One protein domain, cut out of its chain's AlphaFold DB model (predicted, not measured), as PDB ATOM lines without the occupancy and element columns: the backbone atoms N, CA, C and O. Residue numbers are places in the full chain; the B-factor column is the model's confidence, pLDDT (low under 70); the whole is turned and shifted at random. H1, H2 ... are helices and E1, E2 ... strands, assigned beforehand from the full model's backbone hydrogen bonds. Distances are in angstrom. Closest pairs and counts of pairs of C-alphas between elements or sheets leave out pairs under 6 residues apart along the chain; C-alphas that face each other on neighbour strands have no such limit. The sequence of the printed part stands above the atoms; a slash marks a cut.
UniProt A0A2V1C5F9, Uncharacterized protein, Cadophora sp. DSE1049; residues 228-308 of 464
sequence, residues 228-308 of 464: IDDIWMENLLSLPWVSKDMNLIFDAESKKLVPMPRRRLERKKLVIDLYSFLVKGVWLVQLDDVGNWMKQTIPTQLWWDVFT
ATOM      1  N   ILE A 228     133.617 128.319  66.915       67.69
ATOM      2  CA  ILE A 228     134.578 129.144  67.677       67.69
ATOM      3  C   ILE A 228     135.266 130.170  66.759       67.69
ATOM      4  O   ILE A 228     135.539 131.293  67.181       67.69
ATOM      5  N   ASP A 229     135.482 129.806  65.496       67.56
ATOM      6  CA  ASP A 229     136.059 130.681  64.480       67.56
ATOM      7  C   ASP A 229     135.118 131.824  64.097       67.56
ATOM      8  O   ASP A 229     135.579 132.956  63.983       67.56
ATOM      9  N   ASP A 230     133.813 131.567  63.968       71.88
ATOM     10  CA  ASP A 230     132.826 132.618  63.694       71.88
ATOM     11  C   ASP A 230     132.792 133.634  64.835       71.88
ATOM     12  O   ASP A 230     132.780 134.833  64.586       71.88
ATOM     13  N   ILE A 231     132.865 133.165  66.085       69.56
ATOM     14  CA  ILE A 231     132.907 134.032  67.271       69.56
ATOM     15  C   ILE A 231     134.187 134.877  67.278       69.56
ATOM     16  O   ILE A 231     134.165 136.059  67.622       69.56
ATOM     17  N   TRP A 232     135.332 134.292  66.925       72.19
ATOM     18  CA  TRP A 232     136.601 135.022  66.867       72.19
ATOM     19  C   TRP A 232     136.627 136.038  65.731       72.19
ATOM     20  O   TRP A 232     137.060 137.168  65.950       72.19
ATOM     21  N   MET A 233     136.136 135.660  64.551       72.38
ATOM     22  CA  MET A 233     136.000 136.569  63.418       72.38
ATOM     23  C   MET A 233     135.017 137.690  63.735       72.38
ATOM     24  O   MET A 233     135.348 138.848  63.525       72.38
ATOM     25  N   GLU A 234     133.852 137.394  64.308       70.94
ATOM     26  CA  GLU A 234     132.878 138.409  64.716       70.94
ATOM     27  C   GLU A 234     133.474 139.374  65.747       70.94
ATOM     28  O   GLU A 234     133.352 140.590  65.604       70.94
ATOM     29  N   ASN A 235     134.198 138.870  66.749       73.00
ATOM     30  CA  ASN A 235     134.889 139.717  67.723       73.00
ATOM     31  C   ASN A 235     135.989 140.570  67.077       73.00
ATOM     32  O   ASN A 235     136.123 141.746  67.403       73.00
ATOM     33  N   LEU A 236     136.766 140.006  66.151       74.25
ATOM     34  CA  LEU A 236     137.796 140.750  65.431       74.25
ATOM     35  C   LEU A 236     137.170 141.836  64.543       74.25
ATOM     36  O   LEU A 236     137.671 142.952  64.499       74.25
ATOM     37  N   LEU A 237     136.065 141.540  63.860       71.38
ATOM     38  CA  LEU A 237     135.416 142.444  62.907       71.38
ATOM     39  C   LEU A 237     134.498 143.480  63.577       71.38
ATOM     40  O   LEU A 237     134.266 144.542  63.006       71.38
ATOM     41  N   SER A 238     133.993 143.211  64.783       68.44
ATOM     42  CA  SER A 238     133.111 144.125  65.530       68.44
ATOM     43  C   SER A 238     133.853 145.238  66.274       68.44
ATOM     44  O   SER A 238     133.235 146.226  66.686       68.44
ATOM     45  N   LEU A 239     135.173 145.119  66.440       74.88
ATOM     46  CA  LEU A 239     135.981 146.160  67.064       74.88
ATOM     47  C   LEU A 239     136.100 147.389  66.144       74.88
ATOM     48  O   LEU A 239     136.396 147.255  64.957       74.88
ATOM     49  N   PRO A 240     135.917 148.615  66.670       76.06
ATOM     50  CA  PRO A 240     136.047 149.832  65.878       76.06
ATOM     51  C   PRO A 240     137.529 150.165  65.648       76.06
ATOM     52  O   PRO A 240     138.107 150.988  66.358       76.06
ATOM     53  N   TRP A 241     138.148 149.525  64.653       87.50
ATOM     54  CA  TRP A 241     139.545 149.763  64.248       87.50
ATOM     55  C   TRP A 241     139.780 151.177  63.718       87.50
ATOM     56  O   TRP A 241     140.853 151.753  63.892       87.50
ATOM     57  N   VAL A 242     138.751 151.739  63.090       87.88
ATOM     58  CA  VAL A 242     138.672 153.126  62.638       87.88
ATOM     59  C   VAL A 242     137.328 153.673  63.109       87.88
ATOM     60  O   VAL A 242     136.306 152.987  63.024       87.88
ATOM     61  N   SER A 243     137.307 154.894  63.642       87.81
ATOM     62  CA  SER A 243     136.049 155.510  64.069       87.81
ATOM     63  C   SER A 243     135.142 155.815  62.871       87.81
ATOM     64  O   SER A 243     135.612 156.056  61.760       87.81
ATOM     65  N   LYS A 244     133.820 155.842  63.089       83.75
ATOM     66  CA  LYS A 244     132.827 156.080  62.019       83.75
ATOM     67  C   LYS A 244     133.023 157.412  61.287       83.75
ATOM     68  O   LYS A 244     132.708 157.518  60.110       83.75
ATOM     69  N   ASP A 245     133.523 158.417  61.994       86.94
ATOM     70  CA  ASP A 245     133.845 159.750  61.480       86.94
ATOM     71  C   ASP A 245     135.274 159.855  60.907       86.94
ATOM     72  O   ASP A 245     135.687 160.942  60.511       86.94
ATOM     73  N   MET A 246     136.031 158.749  60.869       87.06
ATOM     74  CA  MET A 246     137.418 158.643  60.388       87.06
ATOM     75  C   MET A 246     138.426 159.560  61.106       87.06
ATOM     76  O   MET A 246     139.529 159.796  60.609       87.06
ATOM     77  N   ASN A 247     138.078 160.052  62.296       91.31
ATOM     78  CA  ASN A 247     138.939 160.926  63.093       91.31
ATOM     79  C   ASN A 247     139.934 160.163  63.974       91.31
ATOM     80  O   ASN A 247     140.939 160.744  64.390       91.31
ATOM     81  N   LEU A 248     139.674 158.887  64.262       93.00
ATOM     82  CA  LEU A 248     140.530 158.019  65.065       93.00
ATOM     83  C   LEU A 248     140.853 156.730  64.303       93.00
ATOM     84  O   LEU A 248     140.002 156.182  63.601       93.00
ATOM     85  N   ILE A 249     142.067 156.226  64.496       93.19
ATOM     86  CA  ILE A 249     142.553 154.953  63.957       93.19
ATOM     87  C   ILE A 249     143.288 154.183  65.052       93.19
ATOM     88  O   ILE A 249     143.930 154.780  65.915       93.19
ATOM     89  N   PHE A 250     143.175 152.860  65.049       91.06
ATOM     90  CA  PHE A 250     143.907 151.998  65.966       91.06
ATOM     91  C   PHE A 250     145.377 151.903  65.557       91.06
ATOM     92  O   PHE A 250     145.700 151.478  64.451       91.06
ATOM     93  N   ASP A 251     146.263 152.278  66.472       90.12
ATOM     94  CA  ASP A 251     147.698 152.083  66.347       90.12
ATOM     95  C   ASP A 251     148.091 150.737  66.973       90.12
ATOM     96  O   ASP A 251     147.962 150.532  68.187       90.12
ATOM     97  N   ALA A 252     148.571 149.822  66.129       84.38
ATOM     98  CA  ALA A 252     148.976 148.478  66.525       84.38
ATOM     99  C   ALA A 252     150.194 148.473  67.468       84.38
ATOM    100  O   ALA A 252     150.294 147.588  68.322       84.38
ATOM    101  N   GLU A 253     151.086 149.464  67.362       83.81
ATOM    102  CA  GLU A 253     152.285 149.564  68.197       83.81
ATOM    103  C   GLU A 253     151.914 149.965  69.631       83.81
ATOM    104  O   GLU A 253     152.267 149.282  70.598       83.81
ATOM    105  N   SER A 254     151.137 151.044  69.784       86.31
ATOM    106  CA  SER A 254     150.714 151.534  71.102       86.31
ATOM    107  C   SER A 254     149.464 150.846  71.670       86.31
ATOM    108  O   SER A 254     149.147 151.046  72.849       86.31
ATOM    109  N   LYS A 255     148.787 150.014  70.865       83.50
ATOM    110  CA  LYS A 255     147.549 149.276  71.180       83.50
ATOM    111  C   LYS A 255     146.400 150.189  71.616       83.50
ATOM    112  O   LYS A 255     145.686 149.887  72.577       83.50
ATOM    113  N   LYS A 256     146.251 151.343  70.961       89.69
ATOM    114  CA  LYS A 256     145.274 152.387  71.318       89.69
ATOM    115  C   LYS A 256     144.706 153.071  70.082       89.69
ATOM    116  O   LYS A 256     145.350 153.132  69.043       89.69
ATOM    117  N   LEU A 257     143.514 153.647  70.228       89.88
ATOM    118  CA  LEU A 257     142.975 154.585  69.246       89.88
ATOM    119  C   LEU A 257     143.724 155.917  69.347       89.88
ATOM    120  O   LEU A 257     143.770 156.530  70.417       89.88
ATOM    121  N   VAL A 258     144.290 156.358  68.230       93.19
ATOM    122  CA  VAL A 258     145.017 157.621  68.092       93.19
ATOM    123  C   VAL A 258     144.314 158.534  67.085       93.19
ATOM    124  O   VAL A 258     143.601 158.043  66.207       93.19
ATOM    125  N   PRO A 259     144.490 159.865  67.182       95.62
ATOM    126  CA  PRO A 259     143.987 160.788  66.171       95.62
ATOM    127  C   PRO A 259     144.548 160.480  64.783       95.62
ATOM    128  O   PRO A 259     145.745 160.237  64.633       95.62
ATOM    129  N   MET A 260     143.690 160.552  63.767       94.25
ATOM    130  CA  MET A 260     144.070 160.353  62.373       94.25
ATOM    131  C   MET A 260     145.144 161.376  61.961       94.25
ATOM    132  O   MET A 260     144.904 162.589  62.049       94.25
ATOM    133  N   PRO A 261     146.322 160.939  61.479       92.75
ATOM    134  CA  PRO A 261     147.358 161.866  61.060       92.75
ATOM    135  C   PRO A 261     146.907 162.752  59.899       92.75
ATOM    136  O   PRO A 261     146.267 162.322  58.928       92.75
ATOM    137  N   ARG A 262     147.303 164.027  59.974       90.25
ATOM    138  CA  ARG A 262     147.054 165.002  58.903       90.25
ATOM    139  C   ARG A 262     147.944 164.750  57.690       90.25
ATOM    140  O   ARG A 262     147.520 164.999  56.567       90.25
ATOM    141  N   ARG A 263     149.173 164.271  57.909       92.88
ATOM    142  CA  ARG A 263     150.134 163.988  56.839       92.88
ATOM    143  C   ARG A 263     149.824 162.645  56.189       92.88
ATOM    144  O   ARG A 263     149.664 161.641  56.879       92.88
ATOM    145  N   ARG A 264     149.805 162.626  54.852       89.31
ATOM    146  CA  ARG A 264     149.486 161.430  54.054       89.31
ATOM    147  C   ARG A 264     150.398 160.243  54.376       89.31
ATOM    148  O   ARG A 264     149.901 159.136  54.512       89.31
ATOM    149  N   LEU A 265     151.703 160.473  54.541       90.62
ATOM    150  CA  LEU A 265     152.678 159.403  54.787       90.62
ATOM    151  C   LEU A 265     152.501 158.738  56.163       90.62
ATOM    152  O   LEU A 265     152.477 157.516  56.255       90.62
ATOM    153  N   GLU A 266     152.302 159.531  57.218       91.19
ATOM    154  CA  GLU A 266     152.033 159.027  58.575       91.19
ATOM    155  C   GLU A 266     150.707 158.256  58.629       91.19
ATOM    156  O   GLU A 266     150.617 157.201  59.255       91.19
ATOM    157  N   ARG A 267     149.689 158.748  57.910       92.69
ATOM    158  CA  ARG A 267     148.406 158.056  57.759       92.69
ATOM    159  C   ARG A 267     148.570 156.721  57.037       92.69
ATOM    160  O   ARG A 267     148.092 155.711  57.535       92.69
ATOM    161  N   LYS A 268     149.264 156.717  55.893       91.88
ATOM    162  CA  LYS A 268     149.535 155.509  55.105       91.88
ATOM    163  C   LYS A 268     150.228 154.452  55.960       91.88
ATOM    164  O   LYS A 268     149.769 153.320  55.985       91.88
ATOM    165  N   LYS A 269     151.252 154.838  56.730       92.25
ATOM    166  CA  LYS A 269     151.935 153.936  57.666       92.25
ATOM    167  C   LYS A 269     150.965 153.298  58.670       92.25
ATOM    168  O   LYS A 269     150.932 152.080  58.761       92.25
ATOM    169  N   LEU A 270     150.133 154.089  59.356       91.69
ATOM    170  CA  LEU A 270     149.160 153.540  60.314       91.69
ATOM    171  C   LEU A 270     148.156 152.582  59.664       91.69
ATOM    172  O   LEU A 270     147.795 151.581  60.273       91.69
ATOM    173  N   VAL A 271     147.719 152.864  58.432       91.62
ATOM    174  CA  VAL A 271     146.826 151.956  57.698       91.62
ATOM    175  C   VAL A 271     147.547 150.652  57.335       91.62
ATOM    176  O   VAL A 271     146.954 149.589  57.501       91.62
ATOM    177  N   ILE A 272     148.819 150.702  56.913       90.25
ATOM    178  CA  ILE A 272     149.647 149.502  56.665       90.25
ATOM    179  C   ILE A 272     149.822 148.682  57.949       90.25
ATOM    180  O   ILE A 272     149.666 147.459  57.925       90.25
ATOM    181  N   ASP A 273     150.141 149.338  59.066       89.94
ATOM    182  CA  ASP A 273     150.383 148.679  60.352       89.94
ATOM    183  C   ASP A 273     149.099 148.016  60.875       89.94
ATOM    184  O   ASP A 273     149.120 146.854  61.293       89.94
ATOM    185  N   LEU A 274     147.962 148.715  60.778       89.62
ATOM    186  CA  LEU A 274     146.648 148.170  61.111       89.62
ATOM    187  C   LEU A 274     146.281 146.993  60.202       89.62
ATOM    188  O   LEU A 274     145.872 145.946  60.698       89.62
ATOM    189  N   TYR A 275     146.454 147.139  58.887       87.69
ATOM    190  CA  TYR A 275     146.212 146.063  57.929       87.69
ATOM    191  C   TYR A 275     147.030 144.818  58.286       87.69
ATOM    192  O   TYR A 275     146.469 143.743  58.483       87.69
ATOM    193  N   SER A 276     148.339 144.981  58.477       85.88
ATOM    194  CA  SER A 276     149.249 143.892  58.839       85.88
ATOM    195  C   SER A 276     148.846 143.210  60.149       85.88
ATOM    196  O   SER A 276     148.918 141.986  60.260       85.88
ATOM    197  N   PHE A 277     148.406 143.985  61.145       85.38
ATOM    198  CA  PHE A 277     147.909 143.462  62.417       85.38
ATOM    199  C   PHE A 277     146.641 142.614  62.234       85.38
ATOM    200  O   PHE A 277     146.556 141.504  62.765       85.38
ATOM    201  N   LEU A 278     145.678 143.104  61.451       83.62
ATOM    202  CA  LEU A 278     144.416 142.408  61.204       83.62
ATOM    203  C   LEU A 278     144.605 141.141  60.378       83.62
ATOM    204  O   LEU A 278     144.044 140.110  60.738       83.62
ATOM    205  N   VAL A 279     145.428 141.190  59.323       82.12
ATOM    206  CA  VAL A 279     145.713 140.019  58.478       82.12
ATOM    207  C   VAL A 279     146.273 138.891  59.328       82.12
ATOM    208  O   VAL A 279     145.812 137.763  59.217       82.12
ATOM    209  N   LYS A 280     147.223 139.185  60.221       82.62
ATOM    210  CA  LYS A 280     147.761 138.183  61.149       82.62
ATOM    211  C   LYS A 280     146.677 137.596  62.052       82.62
ATOM    212  O   LYS A 280     146.619 136.383  62.229       82.62
ATOM    213  N   GLY A 281     145.799 138.443  62.591       78.00
ATOM    214  CA  GLY A 281     144.642 137.997  63.364       78.00
ATOM    215  C   GLY A 281     143.766 137.028  62.570       78.00
ATOM    216  O   GLY A 281     143.501 135.929  63.044       78.00
ATOM    217  N   VAL A 282     143.391 137.399  61.344       77.25
ATOM    218  CA  VAL A 282     142.569 136.564  60.458       77.25
ATOM    219  C   VAL A 282     143.274 135.267  60.099       77.25
ATOM    220  O   VAL A 282     142.656 134.227  60.246       77.25
ATOM    221  N   TRP A 283     144.557 135.279  59.738       76.25
ATOM    222  CA  TRP A 283     145.322 134.057  59.453       76.25
ATOM    223  C   TRP A 283     145.344 133.090  60.640       76.25
ATOM    224  O   TRP A 283     145.249 131.875  60.467       76.25
ATOM    225  N   LEU A 284     145.406 133.611  61.872       74.06
ATOM    226  CA  LEU A 284     145.270 132.765  63.052       74.06
ATOM    227  C   LEU A 284     143.888 132.101  63.127       74.06
ATOM    228  O   LEU A 284     143.801 130.987  63.640       74.06
ATOM    229  N   VAL A 285     142.821 132.729  62.621       71.69
ATOM    230  CA  VAL A 285     141.438 132.209  62.660       71.69
ATOM    231  C   VAL A 285     141.069 131.385  61.422       71.69
ATOM    232  O   VAL A 285     140.501 130.310  61.568       71.69
ATOM    233  N   GLN A 286     141.461 131.799  60.227       69.69
ATOM    234  CA  GLN A 286     141.130 131.196  58.940       69.69
ATOM    235  C   GLN A 286     142.433 131.048  58.150       69.69
ATOM    236  O   GLN A 286     142.924 132.002  57.560       69.69
ATOM    237  N   LEU A 287     143.032 129.855  58.205       56.50
ATOM    238  CA  LEU A 287     144.386 129.613  57.689       56.50
ATOM    239  C   LEU A 287     144.505 129.691  56.158       56.50
ATOM    240  O   LEU A 287     145.631 129.737  55.686       56.50
ATOM    241  N   ASP A 288     143.397 129.745  55.408       49.47
ATOM    242  CA  ASP A 288     143.415 129.650  53.938       49.47
ATOM    243  C   ASP A 288     142.417 130.574  53.208       49.47
ATOM    244  O   ASP A 288     142.318 130.506  51.984       49.47
ATOM    245  N   ASP A 289     141.665 131.438  53.906       49.94
ATOM    246  CA  ASP A 289     140.659 132.291  53.253       49.94
ATOM    247  C   ASP A 289     141.124 133.752  53.199       49.94
ATOM    248  O   ASP A 289     140.965 134.541  54.136       49.94
ATOM    249  N   VAL A 290     141.726 134.128  52.069       51.66
ATOM    250  CA  VAL A 290     142.055 135.525  51.745       51.66
ATOM    251  C   VAL A 290     140.785 136.201  51.208       51.66
ATOM    252  O   VAL A 290     140.684 136.597  50.051       51.66
ATOM    253  N   GLY A 291     139.755 136.263  52.052       51.94
ATOM    254  CA  GLY A 291     138.440 136.803  51.710       51.94
ATOM    255  C   GLY A 291     138.324 138.326  51.866       51.94
ATOM    256  O   GLY A 291     139.154 138.990  52.478       51.94
ATOM    257  N   ASN A 292     137.218 138.885  51.361       55.03
ATOM    258  CA  ASN A 292     136.812 140.311  51.324       55.03
ATOM    259  C   ASN A 292     136.706 141.038  52.700       55.03
ATOM    260  O   ASN A 292     136.112 142.119  52.779       55.03
ATOM    261  N   TRP A 293     137.233 140.474  53.791       61.78
ATOM    262  CA  TRP A 293     137.088 140.968  55.170       61.78
ATOM    263  C   TRP A 293     137.752 142.334  55.397       61.78
ATOM    264  O   TRP A 293     137.317 143.101  56.258       61.78
ATOM    265  N   MET A 294     138.753 142.695  54.588       60.59
ATOM    266  CA  MET A 294     139.375 144.024  54.637       60.59
ATOM    267  C   MET A 294     138.351 145.155  54.514       60.59
ATOM    268  O   MET A 294     138.427 146.135  55.254       60.59
ATOM    269  N   LYS A 295     137.345 144.991  53.641       60.94
ATOM    270  CA  LYS A 295     136.288 145.995  53.421       60.94
ATOM    271  C   LYS A 295     135.399 146.212  54.647       60.94
ATOM    272  O   LYS A 295     134.667 147.194  54.697       60.94
ATOM    273  N   GLN A 296     135.438 145.293  55.611       64.44
ATOM    274  CA  GLN A 296     134.655 145.356  56.843       64.44
ATOM    275  C   GLN A 296     135.433 145.987  58.007       64.44
ATOM    276  O   GLN A 296     134.819 146.383  58.991       64.44
ATOM    277  N   THR A 297     136.761 146.110  57.902       71.44
ATOM    278  CA  THR A 297     137.622 146.601  58.994       71.44
ATOM    279  C   THR A 297     138.183 147.991  58.728       71.44
ATOM    280  O   THR A 297     138.089 148.865  59.590       71.44
ATOM    281  N   ILE A 298     138.735 148.221  57.534       83.38
ATOM    282  CA  ILE A 298     139.268 149.523  57.130       83.38
ATOM    283  C   ILE A 298     138.278 150.153  56.145       83.38
ATOM    284  O   ILE A 298     138.002 149.556  55.102       83.38
ATOM    285  N   PRO A 299     137.734 151.353  56.433       86.62
ATOM    286  CA  PRO A 299     136.809 152.014  55.522       86.62
ATOM    287  C   PRO A 299     137.420 152.190  54.128       86.62
ATOM    288  O   PRO A 299     138.510 152.745  53.992       86.62
ATOM    289  N   THR A 300     136.685 151.788  53.088       87.12
ATOM    290  CA  THR A 300     137.116 151.888  51.682       87.12
ATOM    291  C   THR A 300     137.576 153.299  51.309       87.12
ATOM    292  O   THR A 300     138.545 153.461  50.576       87.12
ATOM    293  N   GLN A 301     136.911 154.325  51.851       88.81
ATOM    294  CA  GLN A 301     137.297 155.720  51.645       88.81
ATOM    295  C   GLN A 301     138.709 156.008  52.177       88.81
ATOM    296  O   GLN A 301     139.538 156.543  51.452       88.81
ATOM    297  N   LEU A 302     139.011 155.589  53.410       88.81
ATOM    298  CA  LEU A 302     140.332 155.773  54.012       88.81
ATOM    299  C   LEU A 302     141.419 155.000  53.255       88.81
ATOM    300  O   LEU A 302     142.537 155.492  53.129       88.81
ATOM    301  N   TRP A 303     141.100 153.800  52.767       89.94
ATOM    302  CA  TRP A 303     142.032 152.973  52.004       89.94
ATOM    303  C   TRP A 303     142.495 153.686  50.723       89.94
ATOM    304  O   TRP A 303     143.694 153.874  50.510       89.94
ATOM    305  N   TRP A 304     141.544 154.173  49.922       90.31
ATOM    306  CA  TRP A 304     141.837 154.877  48.670       90.31
ATOM    307  C   TRP A 304     142.360 156.307  48.860       90.31
ATOM    308  O   TRP A 304     142.976 156.860  47.952       90.31
ATOM    309  N   ASP A 305     142.207 156.896  50.050       88.62
ATOM    310  CA  ASP A 305     142.862 158.164  50.394       88.62
ATOM    311  C   ASP A 305     144.396 158.029  50.509       88.62
ATOM    312  O   ASP A 305     145.125 159.025  50.412       88.62
ATOM    313  N   VAL A 306     144.912 156.819  50.763       90.31
ATOM    314  CA  VAL A 306     146.350 156.590  50.992       90.31
ATOM    315  C   VAL A 306     147.013 155.678  49.963       90.31
ATOM    316  O   VAL A 306     148.203 155.895  49.701       90.31
ATOM    317  N   PHE A 307     146.279 154.750  49.344       88.94
ATOM    318  CA  PHE A 307     146.800 153.815  48.343       88.94
ATOM    319  C   PHE A 307     146.211 154.037  46.951       88.94
ATOM    320  O   PHE A 307     145.052 154.416  46.806       88.94
ATOM    321  N   THR A 308     147.008 153.747  45.925       90.25
ATOM    322  CA  THR A 308     146.493 153.457  44.578       90.25
ATOM    323  C   THR A 308     146.039 151.998  44.474       90.25
ATOM    324  O   THR A 308     146.306 151.189  45.365       90.25
TER     325      THR A 308
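Overview. This is residues 228 to 308 of the 464 residues of an uncharacterized protein of Cadophora sp. DSE1049 (UniProt A0A2V1C5F9). A small hairpin of two short strands, E1 and E2, packs through E1 beside one long helix, H2, which runs along most of the domain's length. H1 lies beside the last residues of H2 and runs back along it, while short H4 packs across the first residues of H2 at a steep angle, and tiny H3 lies near both H1 and H2. The printed part has 81 residues with four named helices and two named strands, in the order H1, E1, E2, H2, H3, H4; the sheet order is E1 - E2, antiparallel, and the class is mostly helix. The whole is compact, with a radius of gyration of the C-alphas of 12.6 A and spans of 39 by 26 by 21 A.

Arrangement. E1, residues 248 to 251, and E2, residues 256 to 259, form a hairpin, antiparallel at 135 degrees between their directions. N 249 and O 258 are within hydrogen-bond range at 2.9 A, as are N 258 and O 249 at 2.8 A. E1 and H2, residues 264 to 285, have 6 pairs of C-alphas within 8 A, the closest being those of Asp 251 and Leu 270, 6.4 A apart. H1, residues 228 to 238, touches H2 at residues 281 to 285 alone, at a shallow tilt of 16 degrees, opposite ways; their closest C-alphas, of Asp 229 and Val 285, are 5.9 A apart. H4, residues 300 to 306, touches H2 at residues 264 to 271 alone, at a steep tilt of 49 degrees, opposite ways; their closest C-alphas, of Lys 268 and Val 306, are 5.3 A apart. H3, residues 294 to 297, is close to H1 but not clearly touching it, the closest C-alphas being those of Leu 237 and Thr 297 at 6.1 A. H3 and H4 meet only through their link. Among the pairs that are apart are H1 and H4, and E2 and H4. In H1 and H2 every O i to N i+4 pair is within hydrogen-bond range; in H4, 2 of 3 are, and H3 is too short for such a pair.

Along the chain. H2 is 31.5 A from first to last C-alpha, beginning at C-alpha 264 (149.486, 161.430, 54.054). H1 is 15.2 A long and begins at C-alpha 228 (134.578, 129.144, 67.677). E1 is 9.4 A, E2 9.9 A and H3 5.4 A long. H4 is 10.4 A long and ends at C-alpha 306 (146.350, 156.590, 50.992).

Size, cuts and confidence. The two C-alphas farthest apart, of Ile 228 and Arg 263, are 39.7 A apart. The printed part has no cut. The links E1 to E2, E2 to H2 and H3 to H4 are tight, H1 to E1 and H2 to H3 are short, and no link is long. The mean pLDDT of the printed part is 80.8; residues 228 to 229, 231, 238 and 286 to 296 are under 70.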